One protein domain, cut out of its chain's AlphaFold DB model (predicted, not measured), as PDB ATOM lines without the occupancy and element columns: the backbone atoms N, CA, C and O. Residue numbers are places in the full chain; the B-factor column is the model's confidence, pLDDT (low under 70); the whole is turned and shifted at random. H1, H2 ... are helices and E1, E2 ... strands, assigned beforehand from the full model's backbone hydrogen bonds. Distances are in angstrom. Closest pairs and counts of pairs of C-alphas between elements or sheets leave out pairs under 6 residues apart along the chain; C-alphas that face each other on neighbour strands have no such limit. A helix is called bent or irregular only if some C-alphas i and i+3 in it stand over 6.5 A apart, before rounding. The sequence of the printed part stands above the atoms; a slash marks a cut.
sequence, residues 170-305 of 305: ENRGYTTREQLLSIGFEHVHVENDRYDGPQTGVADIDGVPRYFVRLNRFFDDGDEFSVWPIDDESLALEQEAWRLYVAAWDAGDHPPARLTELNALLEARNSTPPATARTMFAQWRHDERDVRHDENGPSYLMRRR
ATOM      1  N   GLU A 170     158.035   0.666 157.131       44.75
ATOM      2  CA  GLU A 170     158.015   1.045 158.549       44.75
ATOM      3  C   GLU A 170     157.605   2.494 158.837       44.75
ATOM      4  O   GLU A 170     157.004   2.766 159.877       44.75
ATOM      5  N   ASN A 171     157.823   3.410 157.892       48.97
ATOM      6  CA  ASN A 171     157.549   4.836 158.055       48.97
ATOM      7  C   ASN A 171     156.345   5.329 157.230       48.97
ATOM      8  O   ASN A 171     156.002   6.509 157.301       48.97
ATOM      9  N   ARG A 172     155.678   4.454 156.455       55.66
ATOM     10  CA  ARG A 172     154.525   4.829 155.607       55.66
ATOM     11  C   ARG A 172     153.188   4.894 156.345       55.66
ATOM     12  O   ARG A 172     152.212   5.344 155.753       55.66
ATOM     13  N   GLY A 173     153.135   4.467 157.610       54.03
ATOM     14  CA  GLY A 173     151.870   4.210 158.297       54.03
ATOM     15  C   GLY A 173     151.143   3.073 157.581       54.03
ATOM     16  O   GLY A 173     150.338   3.317 156.688       54.03
ATOM     17  N   TYR A 174     151.503   1.832 157.915       52.12
ATOM     18  CA  TYR A 174     151.052   0.627 157.219       52.12
ATOM     19  C   TYR A 174     149.554   0.662 156.883       52.12
ATOM     20  O   TYR A 174     148.711   0.713 157.777       52.12
ATOM     21  N   THR A 175     149.244   0.614 155.585       66.69
ATOM     22  CA  THR A 175     147.989   0.036 155.108       66.69
ATOM     23  C   THR A 175     148.365  -1.330 154.555       66.69
ATOM     24  O   THR A 175     148.973  -1.402 153.492       66.69
ATOM     25  N   THR A 176     148.102  -2.397 155.307       84.06
ATOM     26  CA  THR A 176     148.339  -3.762 154.826       84.06
ATOM     27  C   THR A 176     147.499  -4.025 153.583       84.06
ATOM     28  O   THR A 176     146.480  -3.366 153.347       84.06
ATOM     29  N   ARG A 177     147.869  -5.031 152.799       88.19
ATOM     30  CA  ARG A 177     147.095  -5.515 151.666       88.19
ATOM     31  C   ARG A 177     145.656  -5.793 152.085       88.19
ATOM     32  O   ARG A 177     144.734  -5.373 151.398       88.19
ATOM     33  N   GLU A 178     145.460  -6.416 153.244       89.19
ATOM     34  CA  GLU A 178     144.136  -6.644 153.834       89.19
ATOM     35  C   GLU A 178     143.366  -5.332 154.063       89.19
ATOM     36  O   GLU A 178     142.196  -5.221 153.693       89.19
ATOM     37  N   GLN A 179     144.017  -4.305 154.611       85.19
ATOM     38  CA  GLN A 179     143.396  -2.998 154.818       85.19
ATOM     39  C   GLN A 179     143.078  -2.297 153.491       85.19
ATOM     40  O   GLN A 179     141.999  -1.718 153.363       85.19
ATOM     41  N   LEU A 180     143.960  -2.380 152.491       88.94
ATOM     42  CA  LEU A 180     143.718  -1.845 151.148       88.94
ATOM     43  C   LEU A 180     142.506  -2.526 150.499       88.94
ATOM     44  O   LEU A 180     141.596  -1.834 150.034       88.94
ATOM     45  N   LEU A 181     142.443  -3.859 150.550       91.44
ATOM     46  CA  LEU A 181     141.292  -4.639 150.085       91.44
ATOM     47  C   LEU A 181     140.003  -4.208 150.807       91.44
ATOM     48  O   LEU A 181     138.973  -3.999 150.170       91.44
ATOM     49  N   SER A 182     140.060  -3.975 152.126       88.50
ATOM     50  CA  SER A 182     138.893  -3.556 152.921       88.50
ATOM     51  C   SER A 182     138.312  -2.191 152.524       88.50
ATOM     52  O   SER A 182     137.129  -1.936 152.748       88.50
ATOM     53  N   ILE A 183     139.120  -1.317 151.910       87.75
ATOM     54  CA  ILE A 183     138.694   0.005 151.419       87.75
ATOM     55  C   ILE A 183     138.531   0.045 149.890       87.75
ATOM     56  O   ILE A 183     138.499   1.131 149.294       87.75
ATOM     57  N   GLY A 184     138.407  -1.130 149.264       89.75
ATOM     58  CA  GLY A 184     138.045  -1.299 147.859       89.75
ATOM     59  C   GLY A 184     139.203  -1.192 146.873       89.75
ATOM     60  O   GLY A 184     138.954  -0.915 145.706       89.75
ATOM     61  N   PHE A 185     140.452  -1.350 147.319       93.69
ATOM     62  CA  PHE A 185     141.535  -1.648 146.384       93.69
ATOM     63  C   PHE A 185     141.464  -3.113 145.952       93.69
ATOM     64  O   PHE A 185     140.997  -3.969 146.695       93.69
ATOM     65  N   GLU A 186     141.948  -3.390 144.755       96.25
ATOM     66  CA  GLU A 186     141.848  -4.662 144.059       96.25
ATOM     67  C   GLU A 186     143.228  -5.102 143.556       96.25
ATOM     68  O   GLU A 186     144.178  -4.315 143.462       96.25
ATOM     69  N   HIS A 187     143.353  -6.399 143.290       97.00
ATOM     70  CA  HIS A 187     144.611  -7.038 142.936       97.00
ATOM     71  C   HIS A 187     145.121  -6.561 141.569       97.00
ATOM     72  O   HIS A 187     144.374  -6.541 140.595       97.00
ATOM     73  N   VAL A 188     146.412  -6.242 141.472       96.94
ATOM     74  CA  VAL A 188     147.101  -6.063 140.188       96.94
ATOM     75  C   VAL A 188     147.878  -7.340 139.918       96.94
ATOM     76  O   VAL A 188     148.722  -7.718 140.724       96.94
ATOM     77  N   HIS A 189     147.548  -8.030 138.829       97.31
ATOM     78  CA  HIS A 189     148.165  -9.305 138.455       97.31
ATOM     79  C   HIS A 189     149.509  -9.098 137.773       97.31
ATOM     80  O   HIS A 189     150.458  -9.814 138.066       97.31
ATOM     81  N   VAL A 190     149.583  -8.121 136.867       95.38
ATOM     82  CA  VAL A 190     150.741  -7.913 135.991       95.38
ATOM     83  C   VAL A 190     150.945  -6.417 135.743       95.38
ATOM     84  O   VAL A 190     149.972  -5.701 135.499       95.38
ATOM     85  N   GLU A 191     152.200  -5.960 135.783       92.31
ATOM     86  CA  GLU A 191     152.654  -4.643 135.302       92.31
ATOM     87  C   GLU A 191     153.491  -4.855 134.032       92.31
ATOM     88  O   GLU A 191     154.642  -5.272 134.114       92.31
ATOM     89  N   ASN A 192     152.914  -4.584 132.860       88.75
ATOM     90  CA  ASN A 192     153.582  -4.806 131.571       88.75
ATOM     91  C   ASN A 192     154.484  -3.635 131.168       88.75
ATOM     92  O   ASN A 192     155.490  -3.824 130.488       88.75
ATOM     93  N   ASP A 193     154.142  -2.423 131.598       83.50
ATOM     94  CA  ASP A 193     154.985  -1.249 131.414       83.50
ATOM     95  C   ASP A 193     154.805  -0.255 132.570       83.50
ATOM     96  O   ASP A 193     153.724  -0.127 133.155       83.50
ATOM     97  N   ARG A 194     155.880   0.466 132.895       79.06
ATOM     98  CA  ARG A 194     155.936   1.483 133.939       79.06
ATOM     99  C   ARG A 194     156.839   2.641 133.522       79.06
ATOM    100  O   ARG A 194     158.016   2.454 133.230       79.06
ATOM    101  N   TYR A 195     156.300   3.850 133.616       64.69
ATOM    102  CA  TYR A 195     157.025   5.117 133.516       64.69
ATOM    103  C   TYR A 195     156.233   6.151 134.316       64.69
ATOM    104  O   TYR A 195     155.057   6.341 134.032       64.69
ATOM    105  N   ASP A 196     156.794   6.736 135.375       67.06
ATOM    106  CA  ASP A 196     156.043   7.619 136.288       67.06
ATOM    107  C   ASP A 196     154.693   7.024 136.758       67.06
ATOM    108  O   ASP A 196     153.660   7.696 136.829       67.06
ATOM    109  N   GLY A 197     154.698   5.713 137.034       75.62
ATOM    110  CA  GLY A 197     153.525   4.914 137.407       75.62
ATOM    111  C   GLY A 197     153.191   3.796 136.404       75.62
ATOM    112  O   GLY A 197     153.859   3.684 135.373       75.62
ATOM    113  N   PRO A 198     152.197   2.942 136.718       85.50
ATOM    114  CA  PRO A 198     151.769   1.841 135.851       85.50
ATOM    115  C   PRO A 198     151.218   2.367 134.522       85.50
ATOM    116  O   PRO A 198     150.392   3.281 134.513       85.50
ATOM    117  N   GLN A 199     151.671   1.794 133.409       87.81
ATOM    118  CA  GLN A 199     151.271   2.198 132.057       87.81
ATOM    119  C   GLN A 199     150.328   1.177 131.433       87.81
ATOM    120  O   GLN A 199     149.246   1.542 130.981       87.81
ATOM    121  N   THR A 200     150.701  -0.099 131.462       91.62
ATOM    122  CA  THR A 200     149.882  -1.216 130.978       91.62
ATOM    123  C   THR A 200     149.944  -2.381 131.949       91.62
ATOM    124  O   THR A 200     150.906  -2.532 132.708       91.62
ATOM    125  N   GLY A 201     148.922  -3.230 131.926       94.94
ATOM    126  CA  GLY A 201     148.905  -4.425 132.754       94.94
ATOM    127  C   GLY A 201     147.528  -5.050 132.882       94.94
ATOM    128  O   GLY A 201     146.610  -4.751 132.113       94.94
ATOM    129  N   VAL A 202     147.400  -5.914 133.884       97.75
ATOM    130  CA  VAL A 202     146.157  -6.611 134.219       97.75
ATOM    131  C   VAL A 202     145.837  -6.388 135.689       97.75
ATOM    132  O   VAL A 202     146.665  -6.659 136.558       97.75
ATOM    133  N   ALA A 203     144.629  -5.916 135.978       97.06
ATOM    134  CA  ALA A 203     144.143  -5.710 137.337       97.06
ATOM    135  C   ALA A 203     142.693  -6.175 137.475       97.06
ATOM    136  O   ALA A 203     141.925  -6.146 136.512       97.06
ATOM    137  N   ASP A 204     142.322  -6.591 138.679       97.69
ATOM    138  CA  ASP A 204     140.930  -6.812 139.034       97.69
ATOM    139  C   ASP A 204     140.200  -5.470 139.077       97.69
ATOM    140  O   ASP A 204     140.668  -4.496 139.670       97.69
ATOM    141  N   ILE A 205     139.050  -5.424 138.413       94.75
ATOM    142  CA  ILE A 205     138.132  -4.291 138.439       94.75
ATOM    143  C   ILE A 205     136.743  -4.859 138.718       94.75
ATOM    144  O   ILE A 205     136.241  -5.689 137.956       94.75
ATOM    145  N   ASP A 206     136.102  -4.426 139.797       93.88
ATOM    146  CA  ASP A 206     134.844  -5.014 140.276       93.88
ATOM    147  C   ASP A 206     134.926  -6.562 140.389       93.88
ATOM    148  O   ASP A 206     133.991  -7.281 140.023       93.88
ATOM    149  N   GLY A 207     136.069  -7.079 140.850       94.94
ATOM    150  CA  GLY A 207     136.353  -8.498 141.076       94.94
ATOM    151  C   GLY A 207     136.636  -9.326 139.822       94.94
ATOM    152  O   GLY A 207     136.642 -10.554 139.902       94.94
ATOM    153  N   VAL A 208     136.820  -8.689 138.661       96.38
ATOM    154  CA  VAL A 208     137.091  -9.378 137.390       96.38
ATOM    155  C   VAL A 208     138.382  -8.840 136.776       96.38
ATOM    156  O   VAL A 208     138.467  -7.621 136.584       96.38
ATOM    157  N   PRO A 209     139.340  -9.707 136.400       97.75
ATOM    158  CA  PRO A 209     140.539  -9.296 135.689       97.75
ATOM    159  C   PRO A 209     140.195  -8.524 134.414       97.75
ATOM    160  O   PRO A 209     139.312  -8.908 133.639       97.75
ATOM    161  N   ARG A 210     140.889  -7.412 134.194       97.19
ATOM    162  CA  ARG A 210     140.800  -6.598 132.982       97.19
ATOM    163  C   ARG A 210     142.173  -6.089 132.598       97.19
ATOM    164  O   ARG A 210     142.990  -5.767 133.459       97.19
ATOM    165  N   TYR A 211     142.382  -5.963 131.297       97.19
ATOM    166  CA  TYR A 211     143.480  -5.166 130.783       97.19
ATOM    167  C   TYR A 211     143.264  -3.694 131.111       97.19
ATOM    168  O   TYR A 211     142.122  -3.221 131.132       97.19
ATOM    169  N   PHE A 212     144.364  -2.972 131.305       94.50
ATOM    170  CA  PHE A 212     144.381  -1.519 131.347       94.50
ATOM    171  C   PHE A 212     145.534  -0.951 130.511       94.50
ATOM    172  O   PHE A 212     146.614  -1.535 130.456       94.50
ATOM    173  N   VAL A 213     145.313   0.222 129.910       92.44
ATOM    174  CA  VAL A 213     146.371   1.108 129.391       92.44
ATOM    175  C   VAL A 213     146.109   2.541 129.831       92.44
ATOM    176  O   VAL A 213     144.967   3.002 129.792       92.44
ATOM    177  N   ARG A 214     147.151   3.249 130.255       88.31
ATOM    178  CA  ARG A 214     147.080   4.655 130.655       88.31
ATOM    179  C   ARG A 214     146.856   5.545 129.433       88.31
ATOM    180  O   ARG A 214     147.486   5.363 128.395       88.31
ATOM    181  N   LEU A 215     145.947   6.507 129.557       84.94
ATOM    182  CA  LEU A 215     145.599   7.460 128.501       84.94
ATOM    183  C   LEU A 215     146.267   8.824 128.700       84.94
ATOM    184  O   LEU A 215     146.592   9.495 127.717       84.94
ATOM    185  N   ASN A 216     146.485   9.244 129.948       71.88
ATOM    186  CA  ASN A 216     147.081  10.543 130.240       71.88
ATOM    187  C   ASN A 216     148.615  10.485 130.250       71.88
ATOM    188  O   ASN A 216     149.229   9.563 130.781       71.88
ATOM    189  N   ARG A 217     149.245  11.496 129.637       58.09
ATOM    190  CA  ARG A 217     150.712  11.604 129.555       58.09
ATOM    191  C   ARG A 217     151.329  12.384 130.717       58.09
ATOM    192  O   ARG A 217     152.529  12.271 130.914       58.09
ATOM    193  N   PHE A 218     150.536  13.147 131.479       47.69
ATOM    194  CA  PHE A 218     151.009  13.974 132.593       47.69
ATOM    195  C   PHE A 218     149.939  14.149 133.683       47.69
ATOM    196  O   PHE A 218     148.755  13.935 133.432       47.69
ATOM    197  N   PHE A 219     150.411  14.518 134.879       45.66
ATOM    198  CA  PHE A 219     149.764  14.638 136.197       45.66
ATOM    199  C   PHE A 219     148.470  15.489 136.285       45.66
ATOM    200  O   PHE A 219     148.401  16.425 137.083       45.66
ATOM    201  N   ASP A 220     147.433  15.160 135.516       44.22
ATOM    202  CA  ASP A 220     146.066  15.639 135.767       44.22
ATOM    203  C   ASP A 220     145.420  14.882 136.949       44.22
ATOM    204  O   ASP A 220     145.983  13.913 137.463       44.22
ATOM    205  N   ASP A 221     144.257  15.352 137.425       45.16
ATOM    206  CA  ASP A 221     143.543  14.870 138.623       45.16
ATOM    207  C   ASP A 221     143.134  13.374 138.554       45.16
ATOM    208  O   ASP A 221     141.963  13.011 138.431       45.16
ATOM    209  N   GLY A 222     144.102  12.481 138.750       56.84
ATOM    210  CA  GLY A 222     143.948  11.030 138.708       56.84
ATOM    211  C   GLY A 222     144.467  10.415 137.410       56.84
ATOM    212  O   GLY A 222     144.380  11.002 136.336       56.84
ATOM    213  N   ASP A 223     144.996   9.201 137.519       73.62
ATOM    214  CA  ASP A 223     145.490   8.455 136.369       73.62
ATOM    215  C   ASP A 223     144.296   7.908 135.567       73.62
ATOM    216  O   ASP A 223     143.487   7.137 136.096       73.62
ATOM    217  N   GLU A 224     144.153   8.358 134.319       88.38
ATOM    218  CA  GLU A 224     143.094   7.944 133.392       88.38
ATOM    219  C   GLU A 224     143.544   6.711 132.601       88.38
ATOM    220  O   GLU A 224     144.621   6.709 132.004       88.38
ATOM    221  N   PHE A 225     142.708   5.674 132.558       89.88
ATOM    222  CA  PHE A 225     142.978   4.408 131.883       89.88
ATOM    223  C   PHE A 225     141.834   4.004 130.967       89.88
ATOM    224  O   PHE A 225     140.664   4.201 131.287       89.88
ATOM    225  N   SER A 226     142.173   3.350 129.865       93.94
ATOM    226  CA  SER A 226     141.243   2.532 129.101       93.94
ATOM    227  C   SER A 226     141.327   1.093 129.595       93.94
ATOM    228  O   SER A 226     142.426   0.558 129.710       93.94
ATOM    229  N   VAL A 227     140.184   0.467 129.875       95.31
ATOM    230  CA  VAL A 227     140.093  -0.897 130.411       95.31
ATOM    231  C   VAL A 227     139.189  -1.785 129.559       95.31
ATOM    232  O   VAL A 227     138.147  -1.337 129.065       95.31
ATOM    233  N   TRP A 228     139.565  -3.051 129.371       96.06
ATOM    234  CA  TRP A 228     138.793  -4.020 128.580       96.06
ATOM    235  C   TRP A 228     138.925  -5.455 129.116       96.06
ATOM    236  O   TRP A 228     139.837  -5.741 129.889       96.06
ATOM    237  N   PRO A 229     137.987  -6.360 128.771       95.25
ATOM    238  CA  PRO A 229     138.028  -7.743 129.240       95.25
ATOM    239  C   PRO A 229     139.293  -8.483 128.799       95.25
ATOM    240  O   PRO A 229     139.768  -8.288 127.681       95.25
ATOM    241  N   ILE A 230     139.766  -9.374 129.665       96.31
ATOM    242  CA  ILE A 230     140.762 -10.404 129.371       96.31
ATOM    243  C   ILE A 230     140.090 -11.771 129.538       96.31
ATOM    244  O   ILE A 230     139.260 -11.949 130.430       96.31
ATOM    245  N   ASP A 231     140.384 -12.706 128.642       95.00
ATOM    246  CA  ASP A 231     139.938 -14.096 128.751       95.00
ATOM    247  C   ASP A 231     140.918 -14.938 129.592       95.00
ATOM    248  O   ASP A 231     142.069 -14.548 129.796       95.00
ATOM    249  N   ASP A 232     140.470 -16.101 130.072       96.31
ATOM    250  CA  ASP A 232     141.258 -16.960 130.969       96.31
ATOM    251  C   ASP A 232     142.581 -17.440 130.342       96.31
ATOM    252  O   ASP A 232     143.574 -17.605 131.051       96.31
ATOM    253  N   GLU A 233     142.616 -17.654 129.020       96.62
ATOM    254  CA  GLU A 233     143.831 -18.072 128.309       96.62
ATOM    255  C   GLU A 233     144.845 -16.926 128.284       96.62
ATOM    256  O   GLU A 233     145.998 -17.110 128.674       96.62
ATOM    257  N   SER A 234     144.409 -15.728 127.888       95.75
ATOM    258  CA  SER A 234     145.249 -14.528 127.903       95.75
ATOM    259  C   SER A 234     145.751 -14.210 129.316       95.75
ATOM    260  O   SER A 234     146.931 -13.918 129.481       95.75
ATOM    261  N   LEU A 235     144.909 -14.334 130.350       97.38
ATOM    262  CA  LEU A 235     145.317 -14.108 131.742       97.38
ATOM    263  C   LEU A 235     146.411 -15.084 132.189       97.38
ATOM    264  O   LEU A 235     147.390 -14.667 132.806       97.38
ATOM    265  N   ALA A 236     146.275 -16.370 131.856       97.44
ATOM    266  CA  ALA A 236     147.278 -17.373 132.196       97.44
ATOM    267  C   ALA A 236     148.629 -17.096 131.511       97.44
ATOM    268  O   ALA A 236     149.680 -17.277 132.129       97.44
ATOM    269  N   LEU A 237     148.604 -16.630 130.258       97.50
ATOM    270  CA  LEU A 237     149.805 -16.262 129.502       97.50
ATOM    271  C   LEU A 237     150.480 -15.007 130.070       97.50
ATOM    272  O   LEU A 237     151.700 -14.990 130.210       97.50
ATOM    273  N   GLU A 238     149.705 -13.990 130.452       97.69
ATOM    274  CA  GLU A 238     150.214 -12.785 131.127       97.69
ATOM    275  C   GLU A 238     150.878 -13.145 132.467       97.69
ATOM    276  O   GLU A 238     151.985 -12.699 132.760       97.69
ATOM    277  N   GLN A 239     150.263 -14.024 133.265       97.56
ATOM    278  CA  GLN A 239     150.838 -14.499 134.531       97.56
ATOM    279  C   GLN A 239     152.063 -15.414 134.338       97.56
ATOM    280  O   GLN A 239     152.945 -15.468 135.198       97.56
ATOM    281  N   GLU A 240     152.146 -16.169 133.239       97.31
ATOM    282  CA  GLU A 240     153.365 -16.900 132.858       97.31
ATOM    283  C   GLU A 240     154.494 -15.921 132.521       97.31
ATOM    284  O   GLU A 240     155.586 -16.034 133.084       97.31
ATOM    285  N   ALA A 241     154.220 -14.937 131.658       95.44
ATOM    286  CA  ALA A 241     155.180 -13.910 131.267       95.44
ATOM    287  C   ALA A 241     155.687 -13.133 132.489       95.44
ATOM    288  O   ALA A 241     156.894 -12.983 132.667       95.44
ATOM    289  N   TRP A 242     154.782 -12.741 133.387       95.31
ATOM    290  CA  TRP A 242     155.111 -12.061 134.635       95.31
ATOM    291  C   TRP A 242     156.079 -12.856 135.516       95.31
ATOM    292  O   TRP A 242     157.094 -12.327 135.964       95.31
ATOM    293  N   ARG A 243     155.818 -14.151 135.733       95.31
ATOM    294  CA  ARG A 243     156.701 -15.002 136.548       95.31
ATOM    295  C   ARG A 243     158.082 -15.172 135.926       95.31
ATOM    296  O   ARG A 243     159.076 -15.184 136.648       95.31
ATOM    297  N   LEU A 244     158.155 -15.286 134.599       92.69
ATOM    298  CA  LEU A 244     159.431 -15.333 133.881       92.69
ATOM    299  C   LEU A 244     160.182 -13.999 133.963       92.69
ATOM    300  O   LEU A 244     161.403 -14.010 134.096       92.69
ATOM    301  N   TYR A 245     159.463 -12.874 133.915       89.00
ATOM    302  CA  TYR A 245     160.032 -11.540 134.087       89.00
ATOM    303  C   TYR A 245     160.625 -11.361 135.487       89.00
ATOM    304  O   TYR A 245     161.801 -11.034 135.596       89.00
ATOM    305  N   VAL A 246     159.859 -11.663 136.544       86.25
ATOM    306  CA  VAL A 246     160.324 -11.570 137.941       86.25
ATOM    307  C   VAL A 246     161.571 -12.438 138.148       86.25
ATOM    308  O   VAL A 246     162.563 -11.978 138.703       86.25
ATOM    309  N   ALA A 247     161.562 -13.674 137.637       85.44
ATOM    310  CA  ALA A 247     162.703 -14.578 137.757       85.44
ATOM    311  C   ALA A 247     163.959 -14.066 137.025       85.44
ATOM    312  O   ALA A 247     165.064 -14.213 137.545       85.44
ATOM    313  N   ALA A 248     163.806 -13.474 135.835       82.19
ATOM    314  CA  ALA A 248     164.921 -12.884 135.089       82.19
ATOM    315  C   ALA A 248     165.459 -11.618 135.776       82.19
ATOM    316  O   ALA A 248     166.674 -11.449 135.886       82.19
ATOM    317  N   TRP A 249     164.556 -10.775 136.291       75.69
ATOM    318  CA  TRP A 249     164.886  -9.567 137.042       75.69
ATOM    319  C   TRP A 249     165.715  -9.887 138.291       75.69
ATOM    320  O   TRP A 249     166.786  -9.314 138.480       75.69
ATOM    321  N   ASP A 250     165.262 -10.838 139.111       72.44
ATOM    322  CA  ASP A 250     165.951 -11.232 140.346       72.44
ATOM    323  C   ASP A 250     167.326 -11.867 140.082       72.44
ATOM    324  O   ASP A 250     168.242 -11.737 140.897       72.44
ATOM    325  N   ALA A 251     167.490 -12.538 138.939       73.62
ATOM    326  CA  ALA A 251     168.765 -13.112 138.518       73.62
ATOM    327  C   ALA A 251     169.731 -12.077 137.906       73.62
ATOM    328  O   ALA A 251     170.930 -12.348 137.821       73.62
ATOM    329  N   GLY A 252     169.237 -10.903 137.491       67.88
ATOM    330  CA  GLY A 252     169.999  -9.946 136.681       67.88
ATOM    331  C   GLY A 252     170.335 -10.479 135.282       67.88
ATOM    332  O   GLY A 252     171.322 -10.057 134.677       67.88
ATOM    333  N   ASP A 253     169.541 -11.432 134.791       71.06
ATOM    334  CA  ASP A 253     169.780 -12.161 133.549       71.06
ATOM    335  C   ASP A 253     169.027 -11.545 132.364       71.06
ATOM    336  O   ASP A 253     168.075 -10.778 132.506       71.06
ATOM    337  N   HIS A 254     169.439 -11.921 131.150       71.75
ATOM    338  CA  HIS A 254     168.666 -11.586 129.955       71.75
ATOM    339  C   HIS A 254     167.313 -12.324 129.969       71.75
ATOM    340  O   HIS A 254     167.267 -13.492 130.374       71.75
ATOM    341  N   PRO A 255     166.233 -11.703 129.455       75.81
ATOM    342  CA  PRO A 255     164.931 -12.348 129.328       75.81
ATOM    343  C   PRO A 255     165.035 -13.720 128.640       75.81
ATOM    344  O   PRO A 255     165.642 -13.818 127.566       75.81
ATOM    345  N   PRO A 256     164.446 -14.794 129.201       87.00
ATOM    346  CA  PRO A 256     164.448 -16.092 128.541       87.00
ATOM    347  C   PRO A 256     163.671 -16.008 127.222       87.00
ATOM    348  O   PRO A 256     162.677 -15.294 127.124       87.00
ATOM    349  N   ALA A 257     164.056 -16.803 126.218       89.44
ATOM    350  CA  ALA A 257     163.420 -16.781 124.892       89.44
ATOM    351  C   ALA A 257     161.888 -16.955 124.938       89.44
ATOM    352  O   ALA A 257     161.167 -16.384 124.122       89.44
ATOM    353  N   ARG A 258     161.385 -17.705 125.929       93.88
ATOM    354  CA  ARG A 258     159.947 -17.870 126.176       93.88
ATOM    355  C   ARG A 258     159.261 -16.556 126.559       93.88
ATOM    356  O   ARG A 258     158.156 -16.306 126.097       93.88
ATOM    357  N   LEU A 259     159.907 -15.711 127.362       90.81
ATOM    358  CA  LEU A 259     159.371 -14.394 127.708       90.81
ATOM    359  C   LEU A 259     159.271 -13.508 126.459       90.81
ATOM    360  O   LEU A 259     158.243 -12.877 126.239       90.81
ATOM    361  N   THR A 260     160.281 -13.534 125.583       87.88
ATOM    362  CA  THR A 260     160.228 -12.829 124.292       87.88
ATOM    363  C   THR A 260     159.067 -13.315 123.415       87.88
ATOM    364  O   THR A 260     158.354 -12.498 122.837       87.88
ATOM    365  N   GLU A 261     158.854 -14.631 123.327       92.81
ATOM    366  CA  GLU A 261     157.744 -15.230 122.572       92.81
ATOM    367  C   GLU A 261     156.375 -14.801 123.125       92.81
ATOM    368  O   GLU A 261     155.503 -14.386 122.360       92.81
ATOM    369  N   LEU A 262     156.194 -14.873 124.447       94.19
ATOM    370  CA  LEU A 262     154.952 -14.479 125.116       94.19
ATOM    371  C   LEU A 262     154.651 -12.993 124.916       94.19
ATOM    372  O   LEU A 262     153.525 -12.648 124.566       94.19
ATOM    373  N   ASN A 263     155.656 -12.129 125.064       90.06
ATOM    374  CA  ASN A 263     155.495 -10.693 124.847       90.06
ATOM    375  C   ASN A 263     155.036 -10.400 123.412       90.06
ATOM    376  O   ASN A 263     154.085  -9.646 123.221       90.06
ATOM    377  N   ALA A 264     155.631 -11.059 122.411       88.94
ATOM    378  CA  ALA A 264     155.220 -10.911 121.013       88.94
ATOM    379  C   ALA A 264     153.785 -11.416 120.751       88.94
ATOM    380  O   ALA A 264     153.060 -10.848 119.936       88.94
ATOM    381  N   LEU A 265     153.352 -12.477 121.440       92.38
ATOM    382  CA  LEU A 265     151.988 -13.005 121.336       92.38
ATOM    383  C   LEU A 265     150.943 -12.060 121.964       92.38
ATOM    384  O   LEU A 265     149.821 -11.947 121.460       92.38
ATOM    385  N   LEU A 266     151.300 -11.414 123.078       92.38
ATOM    386  CA  LEU A 266     150.400 -10.605 123.906       92.38
ATOM    387  C   LEU A 266     150.349  -9.125 123.502       92.38
ATOM    388  O   LEU A 266     149.346  -8.472 123.784       92.38
ATOM    389  N   GLU A 267     151.358  -8.606 122.796       85.75
ATOM    390  CA  GLU A 267     151.494  -7.185 122.427       85.75
ATOM    391  C   GLU A 267     150.213  -6.597 121.803       85.75
ATOM    392  O   GLU A 267     149.707  -5.553 122.224       85.75
ATOM    393  N   ALA A 268     149.611  -7.310 120.845       80.19
ATOM    394  CA  ALA A 268     148.378  -6.864 120.194       80.19
ATOM    395  C   ALA A 268     147.151  -6.870 121.130       80.19
ATOM    396  O   ALA A 268     146.180  -6.160 120.867       80.19
ATOM    397  N   ARG A 269     147.173  -7.672 122.205       86.12
ATOM    398  CA  ARG A 269     146.058  -7.852 123.153       86.12
ATOM    399  C   ARG A 269     146.112  -6.868 124.319       86.12
ATOM    400  O   ARG A 269     145.057  -6.434 124.783       86.12
ATOM    401  N   ASN A 270     147.315  -6.524 124.779       85.31
ATOM    402  CA  ASN A 270     147.529  -5.769 126.015       85.31
ATOM    403  C   ASN A 270     147.823  -4.273 125.808       85.31
ATOM    404  O   ASN A 270     147.717  -3.501 126.758       85.31
ATOM    405  N   SER A 271     148.137  -3.851 124.577       76.81
ATOM    406  CA  SER A 271     148.554  -2.469 124.290       76.81
ATOM    407  C   SER A 271     147.577  -1.681 123.412       76.81
ATOM    408  O   SER A 271     147.659  -0.456 123.353       76.81
ATOM    409  N   THR A 272     146.629  -2.348 122.741       85.12
ATOM    410  CA  THR A 272     145.662  -1.691 121.842       85.12
ATOM    411  C   THR A 272     144.234  -1.827 122.376       85.12
ATOM    412  O   THR A 272     143.636  -2.897 122.248       85.12
ATOM    413  N   PRO A 273     143.643  -0.755 122.933       88.44
ATOM    414  CA  PRO A 273     142.260  -0.782 123.385       88.44
ATOM    415  C   PRO A 273     141.273  -1.114 122.256       88.44
ATOM    416  O   PRO A 273     141.284  -0.443 121.218       88.44
ATOM    417  N   PRO A 274     140.364  -2.088 122.439       91.12
ATOM    418  CA  PRO A 274     139.275  -2.314 121.496       91.12
ATOM    419  C   PRO A 274     138.246  -1.177 121.558       91.12
ATOM    420  O   PRO A 274     138.123  -0.476 122.559       91.12
ATOM    421  N   ALA A 275     137.400  -1.056 120.531       89.38
ATOM    422  CA  ALA A 275     136.309  -0.070 120.506       89.38
ATOM    423  C   ALA A 275     135.297  -0.224 121.666       89.38
ATOM    424  O   ALA A 275     134.537   0.693 121.961       89.38
ATOM    425  N   THR A 276     135.270  -1.391 122.313       90.62
ATOM    426  CA  THR A 276     134.437  -1.690 123.486       90.62
ATOM    427  C   THR A 276     135.090  -1.314 124.816       90.62
ATOM    428  O   THR A 276     134.484  -1.543 125.866       90.62
ATOM    429  N   ALA A 277     136.327  -0.810 124.797       94.06
ATOM    430  CA  ALA A 277     137.037  -0.417 126.002       94.06
ATOM    431  C   ALA A 277     136.352   0.769 126.686       94.06
ATOM    432  O   ALA A 277     135.657   1.573 126.060       94.06
ATOM    433  N   ARG A 278     136.521   0.850 128.003       93.56
ATOM    434  CA  ARG A 278     135.912   1.889 128.833       93.56
ATOM    435  C   ARG A 278     136.991   2.723 129.484       93.56
ATOM    436  O   ARG A 278     137.977   2.177 129.961       93.56
ATOM    437  N   THR A 279     136.759   4.021 129.568       92.81
ATOM    438  CA  THR A 279     137.609   4.916 130.348       92.81
ATOM    439  C   THR A 279     137.295   4.798 131.837       92.81
ATOM    440  O   THR A 279     136.128   4.688 132.226       92.81
ATOM    441  N   MET A 280     138.327   4.848 132.671       89.88
ATOM    442  CA  MET A 280     138.236   4.808 134.124       89.88
ATOM    443  C   MET A 280     139.379   5.603 134.756       89.88
ATOM    444  O   MET A 280     140.491   5.602 134.239       89.88
ATOM    445  N   PHE A 281     139.133   6.226 135.905       88.81
ATOM    446  CA  PHE A 281     140.191   6.811 136.727       88.81
ATOM    447  C   PHE A 281     140.610   5.831 137.815       88.81
ATOM    448  O   PHE A 281     139.762   5.134 138.378       88.81
ATOM    449  N   ALA A 282     141.897   5.787 138.143       85.69
ATOM    450  CA  ALA A 282     142.407   4.894 139.173       85.69
ATOM    451  C   ALA A 282     143.258   5.611 140.219       85.69
ATOM    452  O   ALA A 282     143.852   6.664 139.987       85.69
ATOM    453  N   GLN A 283     143.314   5.003 141.398       84.88
ATOM    454  CA  GLN A 283     144.266   5.302 142.454       84.88
ATOM    455  C   GLN A 283     145.128   4.072 142.707       84.88
ATOM    456  O   GLN A 283     144.613   2.958 142.781       84.88
ATOM    457  N   TRP A 284     146.418   4.301 142.928       85.75
ATOM    458  CA  TRP A 284     147.396   3.254 143.206       85.75
ATOM    459  C   TRP A 284     147.949   3.407 144.623       85.75
ATOM    460  O   TRP A 284     148.219   4.525 145.094       85.75
ATOM    461  N   ARG A 285     148.097   2.287 145.334       85.25
ATOM    462  CA  ARG A 285     148.680   2.252 146.681       85.25
ATOM    463  C   ARG A 285     149.563   1.035 146.852       85.25
ATOM    464  O   ARG A 285     149.133  -0.073 146.561       85.25
ATOM    465  N   HIS A 286     150.776   1.267 147.339       84.94
ATOM    466  CA  HIS A 286     151.690   0.193 147.697       84.94
ATOM    467  C   HIS A 286     151.197  -0.559 148.931       84.94
ATOM    468  O   HIS A 286     150.677   0.073 149.853       84.94
ATOM    469  N   ASP A 287     151.374  -1.877 148.922       85.44
ATOM    470  CA  ASP A 287     151.158  -2.730 150.089       85.44
ATOM    471  C   ASP A 287     152.442  -2.859 150.928       85.44
ATOM    472  O   ASP A 287     153.411  -2.130 150.721       85.44
ATOM    473  N   GLU A 288     152.423  -3.735 151.927       82.31
ATOM    474  CA  GLU A 288     153.475  -3.953 152.919       82.31
ATOM    475  C   GLU A 288     154.668  -4.791 152.439       82.31
ATOM    476  O   GLU A 288     155.494  -5.180 153.262       82.31
ATOM    477  N   ARG A 289     154.790  -5.087 151.139       83.06
ATOM    478  CA  ARG A 289     155.955  -5.805 150.599       83.06
ATOM    479  C   ARG A 289     157.128  -4.855 150.326       83.06
ATOM    480  O   ARG A 289     156.986  -3.883 149.588       83.06
ATOM    481  N   ASP A 290     158.307  -5.174 150.873       74.31
ATOM    482  CA  ASP A 290     159.563  -4.417 150.658       74.31
ATOM    483  C   ASP A 290     160.174  -4.629 149.262       74.31
ATOM    484  O   ASP A 290     161.064  -3.893 148.838       74.31
ATOM    485  N   VAL A 291     159.681  -5.622 148.521       77.19
ATOM    486  CA  VAL A 291     160.039  -5.862 147.121       77.19
ATOM    487  C   VAL A 291     159.104  -5.097 146.189       77.19
ATOM    488  O   VAL A 291     157.943  -4.851 146.508       77.19
ATOM    489  N   ARG A 292     159.577  -4.735 144.991       78.06
ATOM    490  CA  ARG A 292     158.730  -4.081 143.974       78.06
ATOM    491  C   ARG A 292     157.626  -5.008 143.440       78.06
ATOM    492  O   ARG A 292     156.576  -4.530 143.016       78.06
ATOM    493  N   HIS A 293     157.884  -6.307 143.421       84.56
ATOM    494  CA  HIS A 293     157.037  -7.330 142.820       84.56
ATOM    495  C   HIS A 293     157.430  -8.718 143.328       84.56
ATOM    496  O   HIS A 293     158.543  -8.897 143.815       84.56
ATOM    497  N   ASP A 294     156.509  -9.671 143.210       89.31
ATOM    498  CA  ASP A 294     156.749 -11.109 143.350       89.31
ATOM    499  C   ASP A 294     155.995 -11.874 142.250       89.31
ATOM    500  O   ASP A 294     155.375 -11.265 141.376       89.31
ATOM    501  N   GLU A 295     156.012 -13.207 142.290       92.12
ATOM    502  CA  GLU A 295     155.361 -14.069 141.293       92.12
ATOM    503  C   GLU A 295     153.844 -13.858 141.129       92.12
ATOM    504  O   GLU A 295     153.288 -14.280 140.115       92.12
ATOM    505  N   ASN A 296     153.176 -13.207 142.088       93.62
ATOM    506  CA  ASN A 296     151.734 -12.966 142.075       93.62
ATOM    507  C   ASN A 296     151.358 -11.554 141.612       93.62
ATOM    508  O   ASN A 296     150.179 -11.281 141.424       93.62
ATOM    509  N   GLY A 297     152.319 -10.649 141.445       93.81
ATOM    510  CA  GLY A 297     152.063  -9.298 140.949       93.81
ATOM    511  C   GLY A 297     152.904  -8.235 141.653       93.81
ATOM    512  O   GLY A 297     153.681  -8.533 142.569       93.81
ATOM    513  N   PRO A 298     152.783  -6.963 141.242       91.19
ATOM    514  CA  PRO A 298     153.538  -5.871 141.838       91.19
ATOM    515  C   PRO A 298     153.080  -5.566 143.271       91.19
ATOM    516  O   PRO A 298     151.948  -5.869 143.649       91.19
ATOM    517  N   SER A 299     153.932  -4.912 144.070       89.94
ATOM    518  CA  SER A 299     153.663  -4.502 145.464       89.94
ATOM    519  C   SER A 299     152.728  -3.302 145.605       89.94
ATOM    520  O   SER A 299     152.909  -2.441 146.465       89.94
ATOM    521  N   TYR A 300     151.720  -3.204 144.738       89.25
ATOM    522  CA  TYR A 300     150.671  -2.200 144.818       89.25
ATOM    523  C   TYR A 300     149.326  -2.749 144.347       89.25
ATOM    524  O   TYR A 300     149.244  -3.718 143.597       89.25
ATOM    525  N   LEU A 301     148.257  -2.109 144.812       92.75
ATOM    526  CA  LEU A 301     146.885  -2.394 144.429       92.75
ATOM    527  C   LEU A 301     146.263  -1.179 143.739       92.75
ATOM    528  O   LEU A 301     146.725  -0.041 143.891       92.75
ATOM    529  N   MET A 302     145.179  -1.435 143.014       91.69
ATOM    530  CA  MET A 302     144.434  -0.451 142.237       91.69
ATOM    531  C   MET A 302     143.051  -0.227 142.841       91.69
ATOM    532  O   MET A 302     142.402  -1.176 143.249       91.69
ATOM    533  N   ARG A 303     142.541   1.002 142.849       89.31
ATOM    534  CA  ARG A 303     141.120   1.268 143.100       89.31
ATOM    535  C   ARG A 303     140.572   2.214 142.053       89.31
ATOM    536  O   ARG A 303     141.154   3.276 141.834       89.31
ATOM    537  N   ARG A 304     139.422   1.883 141.469       88.12
ATOM    538  CA  ARG A 304     138.704   2.804 140.582       88.12
ATOM    539  C   ARG A 304     138.155   4.017 141.338       88.12
ATOM    540  O   ARG A 304     137.686   3.882 142.469       88.12
ATOM    541  N   ARG A 305     138.218   5.191 140.718       78.25
ATOM    542  CA  ARG A 305     137.717   6.466 141.246       78.25
ATOM    543  C   ARG A 305     136.430   6.887 140.545       78.25
ATOM    544  O   ARG A 305     136.323   6.662 139.321       78.25
TER     545      ARG A 305
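AT A GLANCE: This is residues 170 to 305 of the 305 residues of the protein "N-acetyltransferase domain-containing protein" of Amycolatopsis regifaucium (UniProt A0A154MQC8). A small closed barrel of six antiparallel strands has helices H2 and H3 packed on its outside, while the short H1 covers E6 elsewhere on the outside. E1 to E4 form a meander, each strand the antiparallel neighbour of the one before; E5 and E6 complete the ring. The printed part has 136 residues, with H1 E1 E2 E3 E4 H2 H3 E5 E6 along it, class mixed. It is compact, radius of gyration of the C-alphas 14.8 A, spanning 40 by 39 by 29 A.

IN THESE COORDINATES: H1, residues 177 to 182, begins at C-alpha 177 (147.095, -5.515, 151.666). E1 is 186 to 194, E2 198 to 205, E3 208 to 214 and E4 223 to 229, 19.2 A long. H2 is 232 to 251, 28.8 A; H3, 257 to 270, 19.4 A, is irregular, C-alphas 265 and 268 being 7.2 A apart. E5 is 278 to 286, 24.7 A; E6, 300 to 304, ends at C-alpha 304 (138.704, 2.804, 140.582).

HOW THE PARTS SIT: In the barrel, N 189 and O 202 of E1 and E2 are 2.8 A apart, N 210 and O 203 of E3 and E2 2.8 A, N 226 and O 213 of E4 and E3 2.8 A, N 225 and O 280 of E4 and E5 2.8 A, N 301 and O 285 of E6 and E5 2.8 A, and N 186 and O 302 of E1 and E6 2.7 A. H2 is over E1, at a height over the sheet of 8.2 A; their closest C-alphas, Val 190 and Trp 242, are 6.2 A apart. H3 touches H2, closest C-alphas Leu 259 and Ala 241 at 5.5 A, at a steep tilt of 45 degrees, opposite ways. H1 is over E6 and runs along it, at 3 degrees on the local plane. In H1 and H2 every O i to N i+4 pair is within hydrogen-bond range; in H3, 8 of 10.

THE WHOLE: The C-alphas farthest apart, of Glu 170 and Ala 275, are 43.8 A apart. The printed part has no cut. The link E5 to E6 is long. Residues 170 to 175, 195 to 196, 217 to 222 and 252 have pLDDT under 70.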